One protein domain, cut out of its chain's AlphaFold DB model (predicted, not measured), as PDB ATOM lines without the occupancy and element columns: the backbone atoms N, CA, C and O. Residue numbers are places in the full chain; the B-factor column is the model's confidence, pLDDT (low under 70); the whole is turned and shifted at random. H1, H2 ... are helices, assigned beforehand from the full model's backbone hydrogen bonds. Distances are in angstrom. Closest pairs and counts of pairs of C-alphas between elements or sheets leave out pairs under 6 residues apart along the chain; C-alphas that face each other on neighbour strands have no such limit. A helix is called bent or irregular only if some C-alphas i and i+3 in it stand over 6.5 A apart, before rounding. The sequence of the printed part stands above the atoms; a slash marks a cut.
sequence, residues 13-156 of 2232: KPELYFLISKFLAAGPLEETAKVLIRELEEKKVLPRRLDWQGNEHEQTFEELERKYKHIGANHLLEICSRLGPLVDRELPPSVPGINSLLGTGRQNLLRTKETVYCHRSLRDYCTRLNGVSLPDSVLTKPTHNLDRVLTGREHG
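What this domain is: This is residues 13 to 156 of the 2232 residues of the protein "BRWD3" of Drosophila melanogaster (UniProt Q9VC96). This is a long, thin, loosely linked model with a helical head at one end: H1 and H2 form a hairpin, the short helix H3 is near both, and a loop tied by a short pairing of residues 49 to 50 with 56 to 57 sticks out from it. From this head the longest helix, H4, runs away along the long axis to a stretch of loops, residues 91 to 112, then the short H5, and the chain goes on to a small far end where H6 packs on H7 beside a long loop, residues 127 to 145. The printed part has 144 residues with seven named helices, H1 to H7 in order along the chain, and no named strand. The class is all helix, though under half of the residues, 66 of 144, are in named elements. The whole is extended, with a radius of gyration of the C-alphas of 24.7 A and spans of 73 by 38 by 24 A.

Where its parts are: H1 covers residues 13 to 25, beginning with C-alpha 13 at (246.351, 256.237, 352.785), and is 18.1 A from first to last C-alpha. H2, residues 30 to 42, is 18.0 A long. H3, residues 61 to 67, is 9.8 A long. H4, residues 75 to 90, is 23.1 A long and goes from C-alpha 75 at (232.855, 257.605, 344.480) to C-alpha 90 at (237.207, 235.022, 342.741). H4 is neither bent nor irregular, but only just: C-alphas 82 and 85 are 6.1 A apart. H5, residues 113 to 116, and H6, residues 123 to 126, have four residues each. H7, residues 146 to 154, is 12.2 A long and ends with C-alpha 154 at (240.820, 202.409, 360.985).

How they stand to each other: H1 and H2 touch as a helical hairpin, opposite ways at a shallow tilt of 30 degrees, and their closest C-alphas, those of Ala 25 and Ala 33, are 5.1 A apart. H3 is close to H2 but not clearly touching it, about perpendicular at 87 degrees, with the closest C-alphas, those of Ile 37 and Phe 61, 6.9 A apart. H3 is likewise close to H1 but not clearly touching it, at 81 degrees, and the C-alphas of Phe 18 and Phe 61 are the closest at 7.9 A. H4 touches H1 with residues 75 to 76 alone, against residues 19 to 23 of H1. Their closest C-alphas, those of Leu 19 and Leu 76, are 5.9 A apart, and the two helices run opposite ways at a steep tilt of 59 degrees. H5 touches no helix. H6 and H7 touch, and their closest C-alphas, those of Cys 126 and Gly 152, are 5.0 A apart. H7 is apart from H1, H2, H3, H4 and H5. In H1, H2, H3 and H7 every pair of O i and N i+4 is within hydrogen-bond range, in H4 9 of 12 are, and H5 and H6 are too short for such a pair.

The domain as a whole: The C-alphas farthest apart, those of Gln 53 and Gly 131, are 75.8 A apart, and the outline is elongated. The printed part has no cut from residue 13 to residue 156. The links from H2 to H3, H4 to H5 and H6 to H7 are long, with 18, 22 and 19 residues, while the link from H1 to H2 is tight. Residues 128 to 129 pair with residues 132 to 133 as antiparallel strands do. The mean pLDDT of the printed part is 72.7, and 58 residues, 94 to 107 and 113 to 156, are under 70.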
ATOM      1  N   LYS A  13     246.917 255.619 351.572       79.19
ATOM      2  CA  LYS A  13     246.351 256.237 352.785       79.19
ATOM      3  C   LYS A  13     245.946 257.702 352.536       79.19
ATOM      4  O   LYS A  13     244.795 258.023 352.837       79.19
ATOM      5  N   PRO A  14     246.793 258.576 351.946       81.23
ATOM      6  CA  PRO A  14     246.389 259.905 351.475       81.23
ATOM      7  C   PRO A  14     245.151 259.903 350.567       81.23
ATOM      8  O   PRO A  14     244.228 260.690 350.782       81.23
ATOM      9  N   GLU A  15     245.095 259.001 349.580       83.95
ATOM     10  CA  GLU A  15     243.966 258.910 348.643       83.95
ATOM     11  C   GLU A  15     242.672 258.478 349.343       83.95
ATOM     12  O   GLU A  15     241.612 259.069 349.119       83.95
ATOM     13  N   LEU A  16     242.747 257.505 350.258       85.14
ATOM     14  CA  LEU A  16     241.600 257.082 351.056       85.14
ATOM     15  C   LEU A  16     241.106 258.199 351.990       85.14
ATOM     16  O   LEU A  16     239.896 258.379 352.120       85.14
ATOM     17  N   TYR A  17     241.995 258.996 352.593       87.32
ATOM     18  CA  TYR A  17     241.587 260.169 353.377       87.32
ATOM     19  C   TYR A  17     240.899 261.244 352.522       87.32
ATOM     20  O   TYR A  17     239.906 261.825 352.971       87.32
ATOM     21  N   PHE A  18     241.360 261.476 351.289       88.21
ATOM     22  CA  PHE A  18     240.693 262.365 350.330       88.21
ATOM     23  C   PHE A  18     239.295 261.840 349.942       88.21
ATOM     24  O   PHE A  18     238.323 262.594 349.953       88.21
ATOM     25  N   LEU A  19     239.155 260.534 349.695       87.75
ATOM     26  CA  LEU A  19     237.864 259.895 349.409       87.75
ATOM     27  C   LEU A  19     236.900 259.907 350.609       87.75
ATOM     28  O   LEU A  19     235.703 260.138 350.431       87.75
ATOM     29  N   ILE A  20     237.393 259.694 351.833       88.51
ATOM     30  CA  ILE A  20     236.581 259.739 353.060       88.51
ATOM     31  C   ILE A  20     236.105 261.167 353.347       88.51
ATOM     32  O   ILE A  20     234.927 261.362 353.635       88.51
ATOM     33  N   SER A  21     236.979 262.170 353.239       87.38
ATOM     34  CA  SER A  21     236.589 263.575 353.434       87.38
ATOM     35  C   SER A  21     235.585 264.040 352.372       87.38
ATOM     36  O   SER A  21     234.571 264.631 352.735       87.38
ATOM     37  N   LYS A  22     235.770 263.660 351.096       87.18
ATOM     38  CA  LYS A  22     234.765 263.812 350.025       87.18
ATOM     39  C   LYS A  22     233.407 263.193 350.375       87.18
ATOM     40  O   LYS A  22     232.382 263.841 350.186       87.18
ATOM     41  N   PHE A  23     233.389 261.952 350.865       88.27
ATOM     42  CA  PHE A  23     232.154 261.240 351.206       88.27
ATOM     43  C   PHE A  23     231.442 261.856 352.422       88.27
ATOM     44  O   PHE A  23     230.226 262.032 352.404       88.27
ATOM     45  N   LEU A  24     232.192 262.246 353.459       88.02
ATOM     46  CA  LEU A  24     231.642 262.907 354.648       88.02
ATOM     47  C   LEU A  24     231.121 264.322 354.352       88.02
ATOM     48  O   LEU A  24     230.130 264.726 354.957       88.02
ATOM     49  N   ALA A  25     231.742 265.055 353.421       83.63
ATOM     50  CA  ALA A  25     231.356 266.423 353.059       83.63
ATOM     51  C   ALA A  25     229.992 266.532 352.353       83.63
ATOM     52  O   ALA A  25     229.406 267.610 352.353       83.63
ATOM     53  N   ALA A  26     229.474 265.438 351.783       82.38
ATOM     54  CA  ALA A  26     228.107 265.354 351.248       82.38
ATOM     55  C   ALA A  26     227.175 264.466 352.102       82.38
ATOM     56  O   ALA A  26     226.054 264.165 351.693       82.38
ATOM     57  N   GLY A  27     227.647 264.006 353.263       79.13
ATOM     58  CA  GLY A  27     226.863 263.241 354.229       79.13
ATOM     59  C   GLY A  27     226.347 264.114 355.380       79.13
ATOM     60  O   GLY A  27     226.715 265.281 355.493       79.13
ATOM     61  N   PRO A  28     225.567 263.549 356.321       83.71
ATOM     62  CA  PRO A  28     225.042 264.259 357.499       83.71
ATOM     63  C   PRO A  28     226.119 264.575 358.565       83.71
ATOM     64  O   PRO A  28     225.826 264.672 359.754       83.71
ATOM     65  N   LEU A  29     227.387 264.667 358.153       85.86
ATOM     66  CA  LEU A  29     228.585 264.754 358.988       85.86
ATOM     67  C   LEU A  29     229.533 265.868 358.501       85.86
ATOM     68  O   LEU A  29     230.746 265.800 358.717       85.86
ATOM     69  N   GLU A  30     228.973 266.913 357.882       84.81
ATOM     70  CA  GLU A  30     229.704 268.055 357.321       84.81
ATOM     71  C   GLU A  30     230.702 268.701 358.290       84.81
ATOM     72  O   GLU A  30     231.823 268.999 357.899       84.81
ATOM     73  N   GLU A  31     230.332 268.918 359.557       85.27
ATOM     74  CA  GLU A  31     231.226 269.559 360.536       85.27
ATOM     75  C   GLU A  31     232.472 268.709 360.805       85.27
ATOM     76  O   GLU A  31     233.594 269.212 360.820       85.27
ATOM     77  N   THR A  32     232.303 267.390 360.917       87.96
ATOM     78  CA  THR A  32     233.431 266.452 360.966       87.96
ATOM     79  C   THR A  32     234.207 266.388 359.651       87.96
ATOM     80  O   THR A  32     235.410 266.160 359.699       87.96
ATOM     81  N   ALA A  33     233.581 266.640 358.497       87.11
ATOM     82  CA  ALA A  33     234.293 266.757 357.223       87.11
ATOM     83  C   ALA A  33     235.144 268.038 357.159       87.11
ATOM     84  O   ALA A  33     236.311 267.963 356.793       87.11
ATOM     85  N   LYS A  34     234.609 269.189 357.590       88.21
ATOM     86  CA  LYS A  34     235.324 270.479 357.686       88.21
ATOM     87  C   LYS A  34     236.524 270.374 358.634       88.21
ATOM     88  O   LYS A  34     237.626 270.791 358.281       88.21
ATOM     89  N   VAL A  35     236.339 269.755 359.806       91.44
ATOM     90  CA  VAL A  35     237.430 269.477 360.759       91.44
ATOM     91  C   VAL A  35     238.451 268.496 360.175       91.44
ATOM     92  O   VAL A  35     239.646 268.741 360.303       91.44
ATOM     93  N   LEU A  36     238.017 267.429 359.494       88.23
ATOM     94  CA  LEU A  36     238.924 266.461 358.867       88.23
ATOM     95  C   LEU A  36     239.743 267.086 357.729       88.23
ATOM     96  O   LEU A  36     240.947 266.874 357.688       88.23
ATOM     97  N   ILE A  37     239.130 267.871 356.838       87.82
ATOM     98  CA  ILE A  37     239.833 268.579 355.754       87.82
ATOM     99  C   ILE A  37     240.899 269.501 356.348       87.82
ATOM    100  O   ILE A  37     242.065 269.407 355.967       87.82
ATOM    101  N   ARG A  38     240.532 270.302 357.360       87.89
ATOM    102  CA  ARG A  38     241.493 271.137 358.082       87.89
ATOM    103  C   ARG A  38     242.617 270.305 358.707       87.89
ATOM    104  O   ARG A  38     243.772 270.679 358.563       87.89
ATOM    105  N   GLU A  39     242.322 269.198 359.388       89.72
ATOM    106  CA  GLU A  39     243.367 268.343 359.971       89.72
ATOM    107  C   GLU A  39     244.271 267.695 358.910       89.72
ATOM    108  O   GLU A  39     245.459 267.524 359.171       89.72
ATOM    109  N   LEU A  40     243.752 267.348 357.728       86.88
ATOM    110  CA  LEU A  40     244.538 266.771 356.629       86.88
ATOM    111  C   LEU A  40     245.504 267.792 356.011       86.88
ATOM    112  O   LEU A  40     246.627 267.421 355.665       86.88
ATOM    113  N   GLU A  41     245.098 269.061 355.917       85.71
ATOM    114  CA  GLU A  41     245.966 270.171 355.505       85.71
ATOM    115  C   GLU A  41     246.963 270.552 356.615       85.71
ATOM    116  O   GLU A  41     248.166 270.612 356.368       85.71
ATOM    117  N   GLU A  42     246.500 270.716 357.861       87.49
ATOM    118  CA  GLU A  42     247.317 271.086 359.032       87.49
ATOM    119  C   GLU A  42     248.397 270.027 359.339       87.49
ATOM    120  O   GLU A  42     249.521 270.370 359.706       87.49
ATOM    121  N   LYS A  43     248.094 268.737 359.120       84.43
ATOM    122  CA  LYS A  43     249.036 267.608 359.264       84.43
ATOM    123  C   LYS A  43     249.730 267.203 357.958       84.43
ATOM    124  O   LYS A  43     250.537 266.276 357.983       84.43
ATOM    125  N   LYS A  44     249.438 267.873 356.835       82.43
ATOM    126  CA  LYS A  44     250.079 267.666 355.520       82.43
ATOM    127  C   LYS A  44     250.023 266.212 355.019       82.43
ATOM    128  O   LYS A  44     250.997 265.687 354.485       82.43
ATOM    129  N   VAL A  45     248.873 265.563 355.211       80.85
ATOM    130  CA  VAL A  45     248.630 264.135 354.895       80.85
ATOM    131  C   VAL A  45     248.205 263.923 353.433       80.85
ATOM    132  O   VAL A  45     248.198 262.798 352.941       80.85
ATOM    133  N   LEU A  46     247.840 264.994 352.728       81.12
ATOM    134  CA  LEU A  46     247.398 264.953 351.334       81.12
ATOM    135  C   LEU A  46     248.556 264.634 350.357       81.12
ATOM    136  O   LEU A  46     249.704 264.982 350.646       81.12
ATOM    137  N   PRO A  47     248.286 264.016 349.184       79.46
ATOM    138  CA  PRO A  47     249.321 263.727 348.191       79.46
ATOM    139  C   PRO A  47     250.087 264.983 347.759       79.46
ATOM    140  O   PRO A  47     249.482 265.994 347.403       79.46
ATOM    141  N   ARG A  48     251.422 264.911 347.734       81.16
ATOM    142  CA  ARG A  48     252.282 265.978 347.195       81.16
ATOM    143  C   ARG A  48     252.231 265.994 345.666       81.16
ATOM    144  O   ARG A  48     252.056 264.954 345.031       81.16
ATOM    145  N   ARG A  49     252.434 267.167 345.062       80.55
ATOM    146  CA  ARG A  49     252.672 267.299 343.614       80.55
ATOM    147  C   ARG A  49     254.160 267.494 343.348       80.55
ATOM    148  O   ARG A  49     254.838 268.153 344.127       80.55
ATOM    149  N   LEU A  50     254.635 266.988 342.218       79.66
ATOM    150  CA  LEU A  50     255.906 267.413 341.638       79.66
ATOM    151  C   LEU A  50     255.636 268.561 340.658       79.66
ATOM    152  O   LEU A  50     254.635 268.526 339.938       79.66
ATOM    153  N   ASP A  51     256.497 269.577 340.641       79.93
ATOM    154  CA  ASP A  51     256.509 270.570 339.562       79.93
ATOM    155  C   ASP A  51     257.288 270.063 338.330       79.93
ATOM    156  O   ASP A  51     257.842 268.962 338.315       79.93
ATOM    157  N   TRP A  52     257.335 270.872 337.269       73.56
ATOM    158  CA  TRP A  52     258.044 270.541 336.026       73.56
ATOM    159  C   TRP A  52     259.579 270.556 336.155       73.56
ATOM    160  O   TRP A  52     260.266 270.183 335.205       73.56
ATOM    161  N   GLN A  53     260.118 270.972 337.305       76.39
ATOM    162  CA  GLN A  53     261.542 270.919 337.646       76.39
ATOM    163  C   GLN A  53     261.871 269.725 338.564       76.39
ATOM    164  O   GLN A  53     263.043 269.461 338.820       76.39
ATOM    165  N   GLY A  54     260.859 268.980 339.024       75.55
ATOM    166  CA  GLY A  54     261.005 267.827 339.912       75.55
ATOM    167  C   GLY A  54     260.976 268.157 341.408       75.55
ATOM    168  O   GLY A  54     261.245 267.269 342.214       75.55
ATOM    169  N   ASN A  55     260.639 269.389 341.806       77.68
ATOM    170  CA  ASN A  55     260.516 269.743 343.224       77.68
ATOM    171  C   ASN A  55     259.166 269.277 343.785       77.68
ATOM    172  O   ASN A  55     258.136 269.410 343.119       77.68
ATOM    173  N   GLU A  56     259.143 268.793 345.029       80.06
ATOM    174  CA  GLU A  56     257.896 268.485 345.736       80.06
ATOM    175  C   GLU A  56     257.242 269.751 346.305       80.06
ATOM    176  O   GLU A  56     257.855 270.506 347.059       80.06
ATOM    177  N   HIS A  57     255.960 269.942 345.994       79.98
ATOM    178  CA  HIS A  57     255.095 270.969 346.571       79.98
ATOM    179  C   HIS A  57     253.919 270.314 347.297       79.98
ATOM    180  O   HIS A  57     253.354 269.311 346.848       79.98
ATOM    181  N   GLU A  58     253.513 270.916 348.406       81.89
ATOM    182  CA  GLU A  58     252.315 270.521 349.145       81.89
ATOM    183  C   GLU A  58     251.056 270.930 348.361       81.89
ATOM    184  O   GLU A  58     251.003 272.023 347.794       81.89
ATOM    185  N   GLN A  59     250.051 270.050 348.301       81.02
ATOM    186  CA  GLN A  59     248.749 270.350 347.697       81.02
ATOM    187  C   GLN A  59     247.728 270.683 348.789       81.02
ATOM    188  O   GLN A  59     247.631 269.963 349.782       81.02
ATOM    189  N   THR A  60     246.924 271.728 348.579       84.50
ATOM    190  CA  THR A  60     245.709 271.949 349.379       84.50
ATOM    191  C   THR A  60     244.600 270.993 348.937       84.50
ATOM    192  O   THR A  60     244.623 270.446 347.827       84.50
ATOM    193  N   PHE A  61     243.590 270.808 349.784       86.20
ATOM    194  CA  PHE A  61     242.423 269.990 349.468       86.20
ATOM    195  C   PHE A  61     241.700 270.509 348.217       86.20
ATOM    196  O   PHE A  61     241.354 269.730 347.332       86.20
ATOM    197  N   GLU A  62     241.561 271.833 348.094       84.58
ATOM    198  CA  GLU A  62     240.918 272.483 346.946       84.58
ATOM    199  C   GLU A  62     241.706 272.283 345.632       84.58
ATOM    200  O   GLU A  62     241.117 272.151 344.560       84.58
ATOM    201  N   GLU A  63     243.042 272.201 345.679       84.89
ATOM    202  CA  GLU A  63     243.832 271.847 344.494       84.89
ATOM    203  C   GLU A  63     243.612 270.403 344.048       84.89
ATOM    204  O   GLU A  63     243.478 270.145 342.849       84.89
ATOM    205  N   LEU A  64     243.568 269.464 344.994       84.07
ATOM    206  CA  LEU A  64     243.251 268.065 344.713       84.07
ATOM    207  C   LEU A  64     241.826 267.929 344.171       84.07
ATOM    208  O   LEU A  64     241.600 267.181 343.219       84.07
ATOM    209  N   GLU A  65     240.888 268.732 344.671       83.69
ATOM    210  CA  GLU A  65     239.532 268.821 344.137       83.69
ATOM    211  C   GLU A  65     239.495 269.354 342.696       83.69
ATOM    212  O   GLU A  65     238.819 268.787 341.834       83.69
ATOM    213  N   ARG A  66     240.280 270.398 342.396       85.68
ATOM    214  CA  ARG A  66     240.419 270.950 341.039       85.68
ATOM    215  C   ARG A  66     241.168 270.015 340.077       85.68
ATOM    216  O   ARG A  66     240.905 270.089 338.876       85.68
ATOM    217  N   LYS A  67     242.048 269.141 340.580       84.05
ATOM    218  CA  LYS A  67     242.798 268.121 339.821       84.05
ATOM    219  C   LYS A  67     241.946 266.882 339.517       84.05
ATOM    220  O   LYS A  67     241.935 266.412 338.384       84.05
ATOM    221  N   TYR A  68     241.177 266.396 340.493       84.23
ATOM    222  CA  TYR A  68     240.373 265.172 340.401       84.23
ATOM    223  C   TYR A  68     238.859 265.453 340.373       84.23
ATOM    224  O   TYR A  68     238.075 264.793 341.053       84.23
ATOM    225  N   LYS A  69     238.419 266.411 339.543       80.78
ATOM    226  CA  LYS A  69     237.005 266.846 339.425       80.78
ATOM    227  C   LYS A  69     235.989 265.732 339.127       80.78
ATOM    228  O   LYS A  69     234.803 265.920 339.368       80.78
ATOM    229  N   HIS A  70     236.432 264.592 338.595       81.15
ATOM    230  CA  HIS A  70     235.584 263.423 338.341       81.15
ATOM    231  C   HIS A  70     235.249 262.620 339.615       81.15
ATOM    232  O   HIS A  70     234.320 261.817 339.601       81.15
ATOM    233  N   ILE A  71     235.968 262.840 340.724       83.11
ATOM    234  CA  ILE A  71     235.713 262.195 342.017       83.11
ATOM    235  C   ILE A  71     234.578 262.943 342.734       83.11
ATOM    236  O   ILE A  71     234.787 263.873 343.523       83.11
ATOM    237  N   GLY A  72     233.346 262.531 342.434       79.87
ATOM    238  CA  GLY A  72     232.153 262.924 343.188       79.87
ATOM    239  C   GLY A  72     232.129 262.300 344.589       79.87
ATOM    240  O   GLY A  72     232.776 261.286 344.840       79.87
ATOM    241  N   ALA A  73     231.349 262.873 345.511       82.65
ATOM    242  CA  ALA A  73     231.306 262.420 346.908       82.65
ATOM    243  C   ALA A  73     230.936 260.930 347.074       82.65
ATOM    244  O   ALA A  73     231.474 260.248 347.943       82.65
ATOM    245  N   ASN A  74     230.087 260.394 346.193       83.29
ATOM    246  CA  ASN A  74     229.682 258.984 346.205       83.29
ATOM    247  C   ASN A  74     230.763 258.007 345.702       83.29
ATOM    248  O   ASN A  74     230.555 256.800 345.782       83.29
ATOM    249  N   HIS A  75     231.905 258.472 345.186       84.50
ATOM    250  CA  HIS A  75     232.855 257.605 344.480       84.50
ATOM    251  C   HIS A  75     233.462 256.502 345.369       84.50
ATOM    252  O   HIS A  75     233.652 255.375 344.915       84.50
ATOM    253  N   LEU A  76     233.661 256.765 346.667       86.33
ATOM    254  CA  LEU A  76     234.073 255.736 347.632       86.33
ATOM    255  C   LEU A  76     233.034 254.600 347.745       86.33
ATOM    256  O   LEU A  76     233.387 253.421 347.747       86.33
ATOM    257  N   LEU A  77     231.742 254.948 347.763       82.29
ATOM    258  CA  LEU A  77     230.630 253.993 347.778       82.29
ATOM    259  C   LEU A  77     230.507 253.234 346.442       82.29
ATOM    260  O   LEU A  77     230.179 252.045 346.432       82.29
ATOM    261  N   GLU A  78     230.819 253.875 345.312       84.63
ATOM    262  CA  GLU A  78     230.912 253.197 344.013       84.63
ATOM    263  C   GLU A  78     232.027 252.144 344.002       84.63
ATOM    264  O   GLU A  78     231.785 251.015 343.579       84.63
ATOM    265  N   ILE A  79     233.217 252.471 344.516       84.74
ATOM    266  CA  ILE A  79     234.345 251.534 344.610       84.74
ATOM    267  C   ILE A  79     233.960 250.335 345.486       84.74
ATOM    268  O   ILE A  79     234.056 249.192 345.035       84.74
ATOM    269  N   CYS A  80     233.431 250.569 346.693       79.16
ATOM    270  CA  CYS A  80     232.978 249.491 347.578       79.16
ATOM    271  C   CYS A  80     231.871 248.623 346.950       79.16
ATOM    272  O   CYS A  80     231.902 247.401 347.088       79.16
ATOM    273  N   SER A  81     230.916 249.225 346.228       78.31
ATOM    274  CA  SER A  81     229.824 248.471 345.588       78.31
ATOM    275  C   SER A  81     230.270 247.651 344.369       78.31
ATOM    276  O   SER A  81     229.649 246.630 344.075       78.31
ATOM    277  N   ARG A  82     231.365 248.036 343.694       81.13
ATOM    278  CA  ARG A  82     231.986 247.250 342.612       81.13
ATOM    279  C   ARG A  82     232.923 246.155 343.125       81.13
ATOM    280  O   ARG A  82     233.000 245.101 342.501       81.13
ATOM    281  N   LEU A  83     233.617 246.378 344.245       78.78
ATOM    282  CA  LEU A  83     234.587 245.413 344.775       78.78
ATOM    283  C   LEU A  83     233.918 244.115 345.256       78.78
ATOM    284  O   LEU A  83     234.451 243.034 345.022       78.78
ATOM    285  N   GLY A  84     232.740 244.208 345.884       74.39
ATOM    286  CA  GLY A  84     232.017 243.044 346.413       74.39
ATOM    287  C   GLY A  84     231.754 241.951 345.368       74.39
ATOM    288  O   GLY A  84     232.277 240.851 345.532       74.39
ATOM    289  N   PRO A  85     231.047 242.246 344.258       76.95
ATOM    290  CA  PRO A  85     230.808 241.279 343.184       76.95
ATOM    291  C   PRO A  85     232.078 240.700 342.542       76.95
ATOM    292  O   PRO A  85     232.036 239.587 342.023       76.95
ATOM    293  N   LEU A  86     233.202 241.425 342.568       78.91
ATOM    294  CA  LEU A  86     234.487 240.918 342.076       78.91
ATOM    295  C   LEU A  86     235.099 239.905 343.055       78.91
ATOM    296  O   LEU A  86     235.479 238.816 342.635       78.91
ATOM    297  N   VAL A  87     235.131 240.201 344.360       75.82
ATOM    298  CA  VAL A  87     235.632 239.240 345.361       75.82
ATOM    299  C   VAL A  87     234.704 238.026 345.489       75.82
ATOM    300  O   VAL A  87     235.184 236.906 345.638       75.82
ATOM    301  N   ASP A  88     233.388 238.210 345.370       73.68
ATOM    302  CA  ASP A  88     232.416 237.108 345.344       73.68
ATOM    303  C   ASP A  88     232.598 236.177 344.133       73.68
ATOM    304  O   ASP A  88     232.232 235.005 344.224       73.68
ATOM    305  N   ARG A  89     233.191 236.666 343.032       75.14
ATOM    306  CA  ARG A  89     233.548 235.858 341.857       75.14
ATOM    307  C   ARG A  89     234.831 235.051 342.070       75.14
ATOM    308  O   ARG A  89     234.845 233.865 341.762       75.14
ATOM    309  N   GLU A  90     235.893 235.676 342.582       73.48
ATOM    310  CA  GLU A  90     237.207 235.022 342.741       73.48
ATOM    311  C   GLU A  90     237.278 234.078 343.956       73.48
ATOM    312  O   GLU A  90     237.981 233.069 343.936       73.48
ATOM    313  N   LEU A  91     236.560 234.406 345.036       73.54
ATOM    314  CA  LEU A  91     236.473 233.620 346.268       73.54
ATOM    315  C   LEU A  91     235.043 233.739 346.824       73.54
ATOM    316  O   LEU A  91     234.788 234.663 347.596       73.54
ATOM    317  N   PRO A  92     234.088 232.856 346.484       71.23
ATOM    318  CA  PRO A  92     232.706 232.995 346.952       71.23
ATOM    319  C   PRO A  92     232.570 232.935 348.493       71.23
ATOM    320  O   PRO A  92     233.343 232.240 349.160       71.23
ATOM    321  N   PRO A  93     231.605 233.661 349.095       70.81
ATOM    322  CA  PRO A  93     231.374 233.652 350.542       70.81
ATOM    323  C   PRO A  93     230.688 232.355 351.000       70.81
ATOM    324  O   PRO A  93     229.947 231.725 350.248       70.81
ATOM    325  N   SER A  94     230.871 231.964 352.269       65.56
ATOM    326  CA  SER A  94     230.333 230.688 352.792       65.56
ATOM    327  C   SER A  94     228.803 230.634 352.898       65.56
ATOM    328  O   SER A  94     228.240 229.574 353.156       65.56
ATOM    329  N   VAL A  95     228.142 231.784 352.754       62.88
ATOM    330  CA  VAL A  95     226.693 231.944 352.622       62.88
ATOM    331  C   VAL A  95     226.477 233.012 351.541       62.88
ATOM    332  O   VAL A  95     227.047 234.100 351.671       62.88
ATOM    333  N   PRO A  96     225.698 232.744 350.478       65.53
ATOM    334  CA  PRO A  96     225.484 233.716 349.409       65.53
ATOM    335  C   PRO A  96     224.746 234.960 349.929       65.53
ATOM    336  O   PRO A  96     223.742 234.843 350.632       65.53
ATOM    337  N   GLY A  97     225.241 236.147 349.567       65.52
ATOM    338  CA  GLY A  97     224.665 237.445 349.948       65.52
ATOM    339  C   GLY A  97     225.247 238.104 351.209       65.52
ATOM    340  O   GLY A  97     224.717 239.127 351.643       65.52
ATOM    341  N   ILE A  98     226.315 237.559 351.811       66.62
ATOM    342  CA  ILE A  98     227.039 238.230 352.908       66.62
ATOM    343  C   ILE A  98     228.190 239.076 352.344       66.62
ATOM    344  O   ILE A  98     229.287 238.585 352.092       66.62
ATOM    345  N   ASN A  99     227.937 240.378 352.204       67.47
ATOM    346  CA  ASN A  99     228.836 241.353 351.575       67.47
ATOM    347  C   ASN A  99     229.408 242.373 352.585       67.47
ATOM    348  O   ASN A  99     229.437 243.574 352.322       67.47
ATOM    349  N   SER A 100     229.828 241.915 353.772       67.05
ATOM    350  CA  SER A 100     230.307 242.796 354.851       67.05
ATOM    351  C   SER A 100     231.830 242.972 354.855       67.05
ATOM    352  O   SER A 100     232.581 242.013 355.025       67.05
ATOM    353  N   LEU A 101     232.287 244.226 354.774       67.11
ATOM    354  CA  LEU A 101     233.687 244.611 355.012       67.11
ATOM    355  C   LEU A 101     234.101 244.458 356.493       67.11
ATOM    356  O   LEU A 101     235.282 244.365 356.801       67.11
ATOM    357  N   LEU A 102     233.126 244.426 357.409       61.53
ATOM    358  CA  LEU A 102     233.336 244.330 358.861       61.53
ATOM    359  C   LEU A 102     233.233 242.884 359.390       61.53
ATOM    360  O   LEU A 102     233.232 242.667 360.599       61.53
ATOM    361  N   GLY A 103     233.100 241.891 358.503       64.33
ATOM    362  CA  GLY A 103     233.050 240.476 358.878       64.33
ATOM    363  C   GLY A 103     234.424 239.912 359.257       64.33
ATOM    364  O   GLY A 103     235.452 240.335 358.737       64.33
ATOM    365  N   THR A 104     234.456 238.900 360.125       63.68
ATOM    366  CA  THR A 104     235.684 238.163 360.481       63.68
ATOM    367  C   THR A 104     235.764 236.818 359.755       63.68
ATOM    368  O   THR A 104     234.767 236.101 359.651       63.68
ATOM    369  N   GLY A 105     236.954 236.431 359.288       68.30
ATOM    370  CA  GLY A 105     237.179 235.139 358.623       68.30
ATOM    371  C   GLY A 105     236.426 234.995 357.292       68.30
ATOM    372  O   GLY A 105     236.381 235.926 356.491       68.30
ATOM    373  N   ARG A 106     235.814 233.824 357.058       66.78
ATOM    374  CA  ARG A 106     235.176 233.422 355.778       66.78
ATOM    375  C   ARG A 106     234.015 234.305 355.293       66.78
ATOM    376  O   ARG A 106     233.549 234.115 354.173       66.78
ATOM    377  N   GLN A 107     233.543 235.235 356.120       69.19
ATOM    378  CA  GLN A 107     232.452 236.167 355.809       69.19
ATOM    379  C   GLN A 107     232.931 237.615 355.586       69.19
ATOM    380  O   GLN A 107     232.109 238.515 355.438       69.19
ATOM    381  N   ASN A 108     234.248 237.855 355.562       71.68
ATOM    382  CA  ASN A 108     234.829 239.155 355.219       71.68
ATOM    383  C   ASN A 108     234.854 239.373 353.690       71.68
ATOM    384  O   ASN A 108     235.029 238.426 352.918       71.68
ATOM    385  N   LEU A 109     234.753 240.629 353.256       72.01
ATOM    386  CA  LEU A 109     235.099 241.090 351.906       72.01
ATOM    387  C   LEU A 109     236.614 241.002 351.605       72.01
ATOM    388  O   LEU A 109     237.002 240.980 350.446       72.01
ATOM    389  N   LEU A 110     237.468 240.950 352.634       72.00
ATOM    390  CA  LEU A 110     238.936 240.828 352.544       72.00
ATOM    391  C   LEU A 110     239.440 239.393 352.812       72.00
ATOM    392  O   LEU A 110     240.556 239.187 353.290       72.00
ATOM    393  N   ARG A 111     238.600 238.383 352.563       75.16
ATOM    394  CA  ARG A 111     238.939 236.964 352.761       75.16
ATOM    395  C   ARG A 111     240.068 236.515 351.824       75.16
ATOM    396  O   ARG A 111     239.989 236.695 350.614       75.16
ATOM    397  N   THR A 112     241.104 235.886 352.380       71.48
ATOM    398  CA  THR A 112     242.211 235.287 351.615       71.48
ATOM    399  C   THR A 112     241.974 233.796 351.377       71.48
ATOM    400  O   THR A 112     241.217 233.149 352.108       71.48
ATOM    401  N   LYS A 113     242.681 233.223 350.395       66.28
ATOM    402  CA  LYS A 113     242.641 231.791 350.051       66.28
ATOM    403  C   LYS A 113     242.827 230.885 351.281       66.28
ATOM    404  O   LYS A 113     242.079 229.930 351.452       66.28
ATOM    405  N   GLU A 114     243.751 231.231 352.173       65.55
ATOM    406  CA  GLU A 114     244.038 230.492 353.412       65.55
ATOM    407  C   GLU A 114     242.898 230.582 354.441       65.55
ATOM    408  O   GLU A 114     242.534 229.581 355.052       65.55
ATOM    409  N   THR A 115     242.256 231.750 354.592       64.70
ATOM    410  CA  THR A 115     241.089 231.883 355.492       64.70
ATOM    411  C   THR A 115     239.861 231.102 355.004       64.70
ATOM    412  O   THR A 115     239.016 230.690 355.805       64.70
ATOM    413  N   VAL A 116     239.763 230.870 353.691       65.32
ATOM    414  CA  VAL A 116     238.703 230.073 353.063       65.32
ATOM    415  C   VAL A 116     239.005 228.575 353.198       65.32
ATOM    416  O   VAL A 116     238.236 227.849 353.836       65.32
ATOM    417  N   TYR A 117     240.145 228.113 352.677       61.58
ATOM    418  CA  TYR A 117     240.501 226.695 352.591       61.58
ATOM    419  C   TYR A 117     241.272 226.203 353.829       61.58
ATOM    420  O   TYR A 117     242.497 226.251 353.871       61.58
ATOM    421  N   CYS A 118     240.559 225.653 354.818       59.10
ATOM    422  CA  CYS A 118     241.187 224.950 355.945       59.10
ATOM    423  C   CYS A 118     241.386 223.456 355.626       59.10
ATOM    424  O   CYS A 118     240.483 222.817 355.081       59.10
ATOM    425  N   HIS A 119     242.533 222.889 356.006       55.85
ATOM    426  CA  HIS A 119     242.764 221.444 355.952       55.85
ATOM    427  C   HIS A 119     242.002 220.720 357.073       55.85
ATOM    428  O   HIS A 119     242.084 221.113 358.234       55.85
ATOM    429  N   ARG A 120     241.321 219.613 356.745       57.69
ATOM    430  CA  ARG A 120     240.722 218.711 357.744       57.69
ATOM    431  C   ARG A 120     241.802 218.019 358.590       57.69
ATOM    432  O   ARG A 120     242.786 217.482 358.060       57.69
ATOM    433  N   SER A 121     241.592 218.002 359.903       59.27
ATOM    434  CA  SER A 121     242.346 217.196 360.866       59.27
ATOM    435  C   SER A 121     241.918 215.724 360.797       59.27
ATOM    436  O   SER A 121     240.871 215.405 360.239       59.27
ATOM    437  N   LEU A 122     242.693 214.807 361.393       59.92
ATOM    438  CA  LEU A 122     242.306 213.386 361.470       59.92
ATOM    439  C   LEU A 122     240.943 213.206 362.174       59.92
ATOM    440  O   LEU A 122     240.124 212.394 361.751       59.92
ATOM    441  N   ARG A 123     240.658 214.037 363.187       59.41
ATOM    442  CA  ARG A 123     239.397 214.033 363.944       59.41
ATOM    443  C   ARG A 123     238.176 214.295 363.052       59.41
ATOM    444  O   ARG A 123     237.152 213.653 363.254       59.41
ATOM    445  N   ASP A 124     238.316 215.154 362.040       60.16
ATOM    446  CA  ASP A 124     237.249 215.509 361.087       60.16
ATOM    447  C   ASP A 124     236.961 214.410 360.043       60.16
ATOM    448  O   ASP A 124     235.986 214.510 359.292       60.16
ATOM    449  N   TYR A 125     237.817 213.380 359.973       60.45
ATOM    450  CA  TYR A 125     237.607 212.160 359.185       60.45
ATOM    451  C   TYR A 125     237.057 211.008 360.044       60.45
ATOM    452  O   TYR A 125     236.258 210.213 359.552       60.45
ATOM    453  N   CYS A 126     237.409 210.944 361.335       58.57
ATOM    454  CA  CYS A 126     236.821 209.978 362.272       58.57
ATOM    455  C   CYS A 126     235.328 210.256 362.555       58.57
ATOM    456  O   CYS A 126     234.565 209.332 362.835       58.57
ATOM    457  N   THR A 127     234.884 211.515 362.476       53.86
ATOM    458  CA  THR A 127     233.473 211.903 362.654       53.86
ATOM    459  C   THR A 127     232.617 211.574 361.427       53.86
ATOM    460  O   THR A 127     232.736 212.229 360.387       53.86
ATOM    461  N   ARG A 128     231.692 210.615 361.566       54.62
ATOM    462  CA  ARG A 128     230.708 210.249 360.530       54.62
ATOM    463  C   ARG A 128     229.282 210.627 360.937       54.62
ATOM    464  O   ARG A 128     228.895 210.458 362.090       54.62
ATOM    465  N   LEU A 129     228.484 211.081 359.974       46.95
ATOM    466  CA  LEU A 129     227.042 211.292 360.093       46.95
ATOM    467  C   LEU A 129     226.336 210.278 359.183       46.95
ATOM    468  O   LEU A 129     226.604 210.226 357.988       46.95
ATOM    469  N   ASN A 130     225.446 209.456 359.745       41.24
ATOM    470  CA  ASN A 130     224.734 208.393 359.017       41.24
ATOM    471  C   ASN A 130     225.684 207.418 358.275       41.24
ATOM    472  O   ASN A 130     225.408 206.998 357.158       41.24
ATOM    473  N   GLY A 131     226.850 207.112 358.863       44.34
ATOM    474  CA  GLY A 131     227.888 206.261 358.258       44.34
ATOM    475  C   GLY A 131     228.776 206.947 357.204       44.34
ATOM    476  O   GLY A 131     229.868 206.452 356.925       44.34
ATOM    477  N   VAL A 132     228.359 208.106 356.688       43.90
ATOM    478  CA  VAL A 132     229.074 208.927 355.696       43.90
ATOM    479  C   VAL A 132     229.928 209.990 356.402       43.90
ATOM    480  O   VAL A 132     229.620 210.409 357.517       43.90
ATOM    481  N   SER A 133     231.021 210.443 355.786       46.76
ATOM    482  CA  SER A 133     231.812 211.583 356.279       46.76
ATOM    483  C   SER A 133     230.945 212.841 356.455       46.76
ATOM    484  O   SER A 133     230.007 213.053 355.687       46.76
ATOM    485  N   LEU A 134     231.266 213.703 357.431       52.42
ATOM    486  CA  LEU A 134     230.579 214.997 357.587       52.42
ATOM    487  C   LEU A 134     230.580 215.777 356.255       52.42
ATOM    488  O   LEU A 134     231.668 215.958 355.697       52.42
ATOM    489  N   PRO A 135     229.417 216.251 355.761       46.48
ATOM    490  CA  PRO A 135     229.306 216.859 354.437       46.48
ATOM    491  C   PRO A 135     230.193 218.099 354.323       46.48
ATOM    492  O   PRO A 135     230.188 218.962 355.204       46.48
ATOM    493  N   ASP A 136     230.963 218.179 353.239       46.37
ATOM    494  CA  ASP A 136     231.843 219.313 352.981       46.37
ATOM    495  C   ASP A 136     231.066 220.615 352.763       46.37
ATOM    496  O   ASP A 136     229.956 220.648 352.225       46.37
ATOM    497  N   SER A 137     231.687 221.719 353.174       48.73
ATOM    498  CA  SER A 137     231.243 223.043 352.763       48.73
ATOM    499  C   SER A 137     231.638 223.248 351.301       48.73
ATOM    500  O   SER A 137     232.703 222.804 350.886       48.73
ATOM    501  N   VAL A 138     230.849 223.997 350.529       51.46
ATOM    502  CA  VAL A 138     231.138 224.290 349.105       51.46
ATOM    503  C   VAL A 138     232.502 224.994 348.906       51.46
ATOM    504  O   VAL A 138     233.013 225.077 347.795       51.46
ATOM    505  N   LEU A 139     233.119 225.476 349.994       51.60
ATOM    506  CA  LEU A 139     234.424 226.136 350.022       51.60
ATOM    507  C   LEU A 139     235.595 225.267 350.529       51.60
ATOM    508  O   LEU A 139     236.689 225.800 350.701       51.60
ATOM    509  N   THR A 140     235.428 223.967 350.799       57.66
ATOM    510  CA  THR A 140     236.564 223.064 351.082       57.66
ATOM    511  C   THR A 140     237.005 222.330 349.813       57.66
ATOM    512  O   THR A 140     236.182 221.854 349.037       57.66
ATOM    513  N   LYS A 141     238.324 222.244 349.567       52.49
ATOM    514  CA  LYS A 141     238.855 221.491 348.415       52.49
ATOM    515  C   LYS A 141     238.495 220.000 348.556       52.49
ATOM    516  O   LYS A 141     238.785 219.440 349.613       52.49
ATOM    517  N   PRO A 142     237.998 219.327 347.500       52.23
ATOM    518  CA  PRO A 142     237.612 217.911 347.544       52.23
ATOM    519  C   PRO A 142     238.807 216.939 347.532       52.23
ATOM    520  O   PRO A 142     238.630 215.733 347.399       52.23
ATOM    521  N   THR A 143     240.040 217.435 347.673       52.70
ATOM    522  CA  THR A 143     241.255 216.618 347.770       52.70
ATOM    523  C   THR A 143     241.343 215.963 349.150       52.70
ATOM    524  O   THR A 143     242.119 216.388 350.011       52.70
ATOM    525  N   HIS A 144     240.522 214.937 349.377       57.35
ATOM    526  CA  HIS A 144     240.684 214.036 350.508       57.35
ATOM    527  C   HIS A 144     242.068 213.380 350.421       57.35
ATOM    528  O   HIS A 144     242.405 212.744 349.425       57.35
ATOM    529  N   ASN A 145     242.878 213.522 351.467       63.41
ATOM    530  CA  ASN A 145     244.096 212.730 351.588       63.41
ATOM    531  C   ASN A 145     243.658 211.289 351.905       63.41
ATOM    532  O   ASN A 145     243.124 211.045 352.989       63.41
ATOM    533  N   LEU A 146     243.821 210.377 350.939       61.52
ATOM    534  CA  LEU A 146     243.308 209.006 351.020       61.52
ATOM    535  C   LEU A 146     243.862 208.263 352.243       61.52
ATOM    536  O   LEU A 146     243.104 207.604 352.943       61.52
ATOM    537  N   ASP A 147     245.145 208.462 352.541       63.96
ATOM    538  CA  ASP A 147     245.831 207.916 353.713       63.96
ATOM    539  C   ASP A 147     245.138 208.375 355.010       63.96
ATOM    540  O   ASP A 147     244.651 207.556 355.780       63.96
ATOM    541  N   ARG A 148     244.886 209.683 355.188       63.89
ATOM    542  CA  ARG A 148     244.107 210.201 356.337       63.89
ATOM    543  C   ARG A 148     242.652 209.717 356.385       63.89
ATOM    544  O   ARG A 148     242.085 209.670 357.475       63.89
ATOM    545  N   VAL A 149     242.040 209.368 355.251       63.62
ATOM    546  CA  VAL A 149     240.698 208.755 355.213       63.62
ATOM    547  C   VAL A 149     240.749 207.278 355.608       63.62
ATOM    548  O   VAL A 149     239.841 206.817 356.298       63.62
ATOM    549  N   LEU A 150     241.796 206.544 355.227       65.87
ATOM    550  CA  LEU A 150     242.015 205.148 355.610       65.87
ATOM    551  C   LEU A 150     242.413 205.048 357.087       65.87
ATOM    552  O   LEU A 150     241.667 204.456 357.862       65.87
ATOM    553  N   THR A 151     243.451 205.766 357.523       65.82
ATOM    554  CA  THR A 151     243.822 205.899 358.941       65.82
ATOM    555  C   THR A 151     242.639 206.388 359.784       65.82
ATOM    556  O   THR A 151     242.406 205.875 360.875       65.82
ATOM    557  N   GLY A 152     241.844 207.342 359.280       63.92
ATOM    558  CA  GLY A 152     240.628 207.839 359.938       63.92
ATOM    559  C   GLY A 152     239.448 206.854 359.932       63.92
ATOM    560  O   GLY A 152     238.587 206.925 360.809       63.92
ATOM    561  N   ARG A 153     239.404 205.899 358.992       60.35
ATOM    562  CA  ARG A 153     238.473 204.757 359.007       60.35
ATOM    563  C   ARG A 153     238.907 203.696 360.017       60.35
ATOM    564  O   ARG A 153     238.044 203.193 360.727       60.35
ATOM    565  N   GLU A 154     240.203 203.404 360.093       64.29
ATOM    566  CA  GLU A 154     240.820 202.409 360.985       64.29
ATOM    567  C   GLU A 154     240.764 202.853 362.451       64.29
ATOM    568  O   GLU A 154     240.191 202.161 363.291       64.29
ATOM    569  N   HIS A 155     241.241 204.066 362.750       62.12
ATOM    570  CA  HIS A 155     241.076 204.710 364.061       62.12
ATOM    571  C   HIS A 155     239.602 205.056 364.353       62.12
ATOM    572  O   HIS A 155     239.239 205.342 365.491       62.12
ATOM    573  N   GLY A 156     238.756 205.050 363.318       53.55
ATOM    574  CA  GLY A 156     237.316 205.296 363.369       53.55
ATOM    575  C   GLY A 156     236.449 204.031 363.412       53.55
ATOM    576  O   GLY A 156     235.259 204.122 363.092       53.55
TER     577      GLY A 156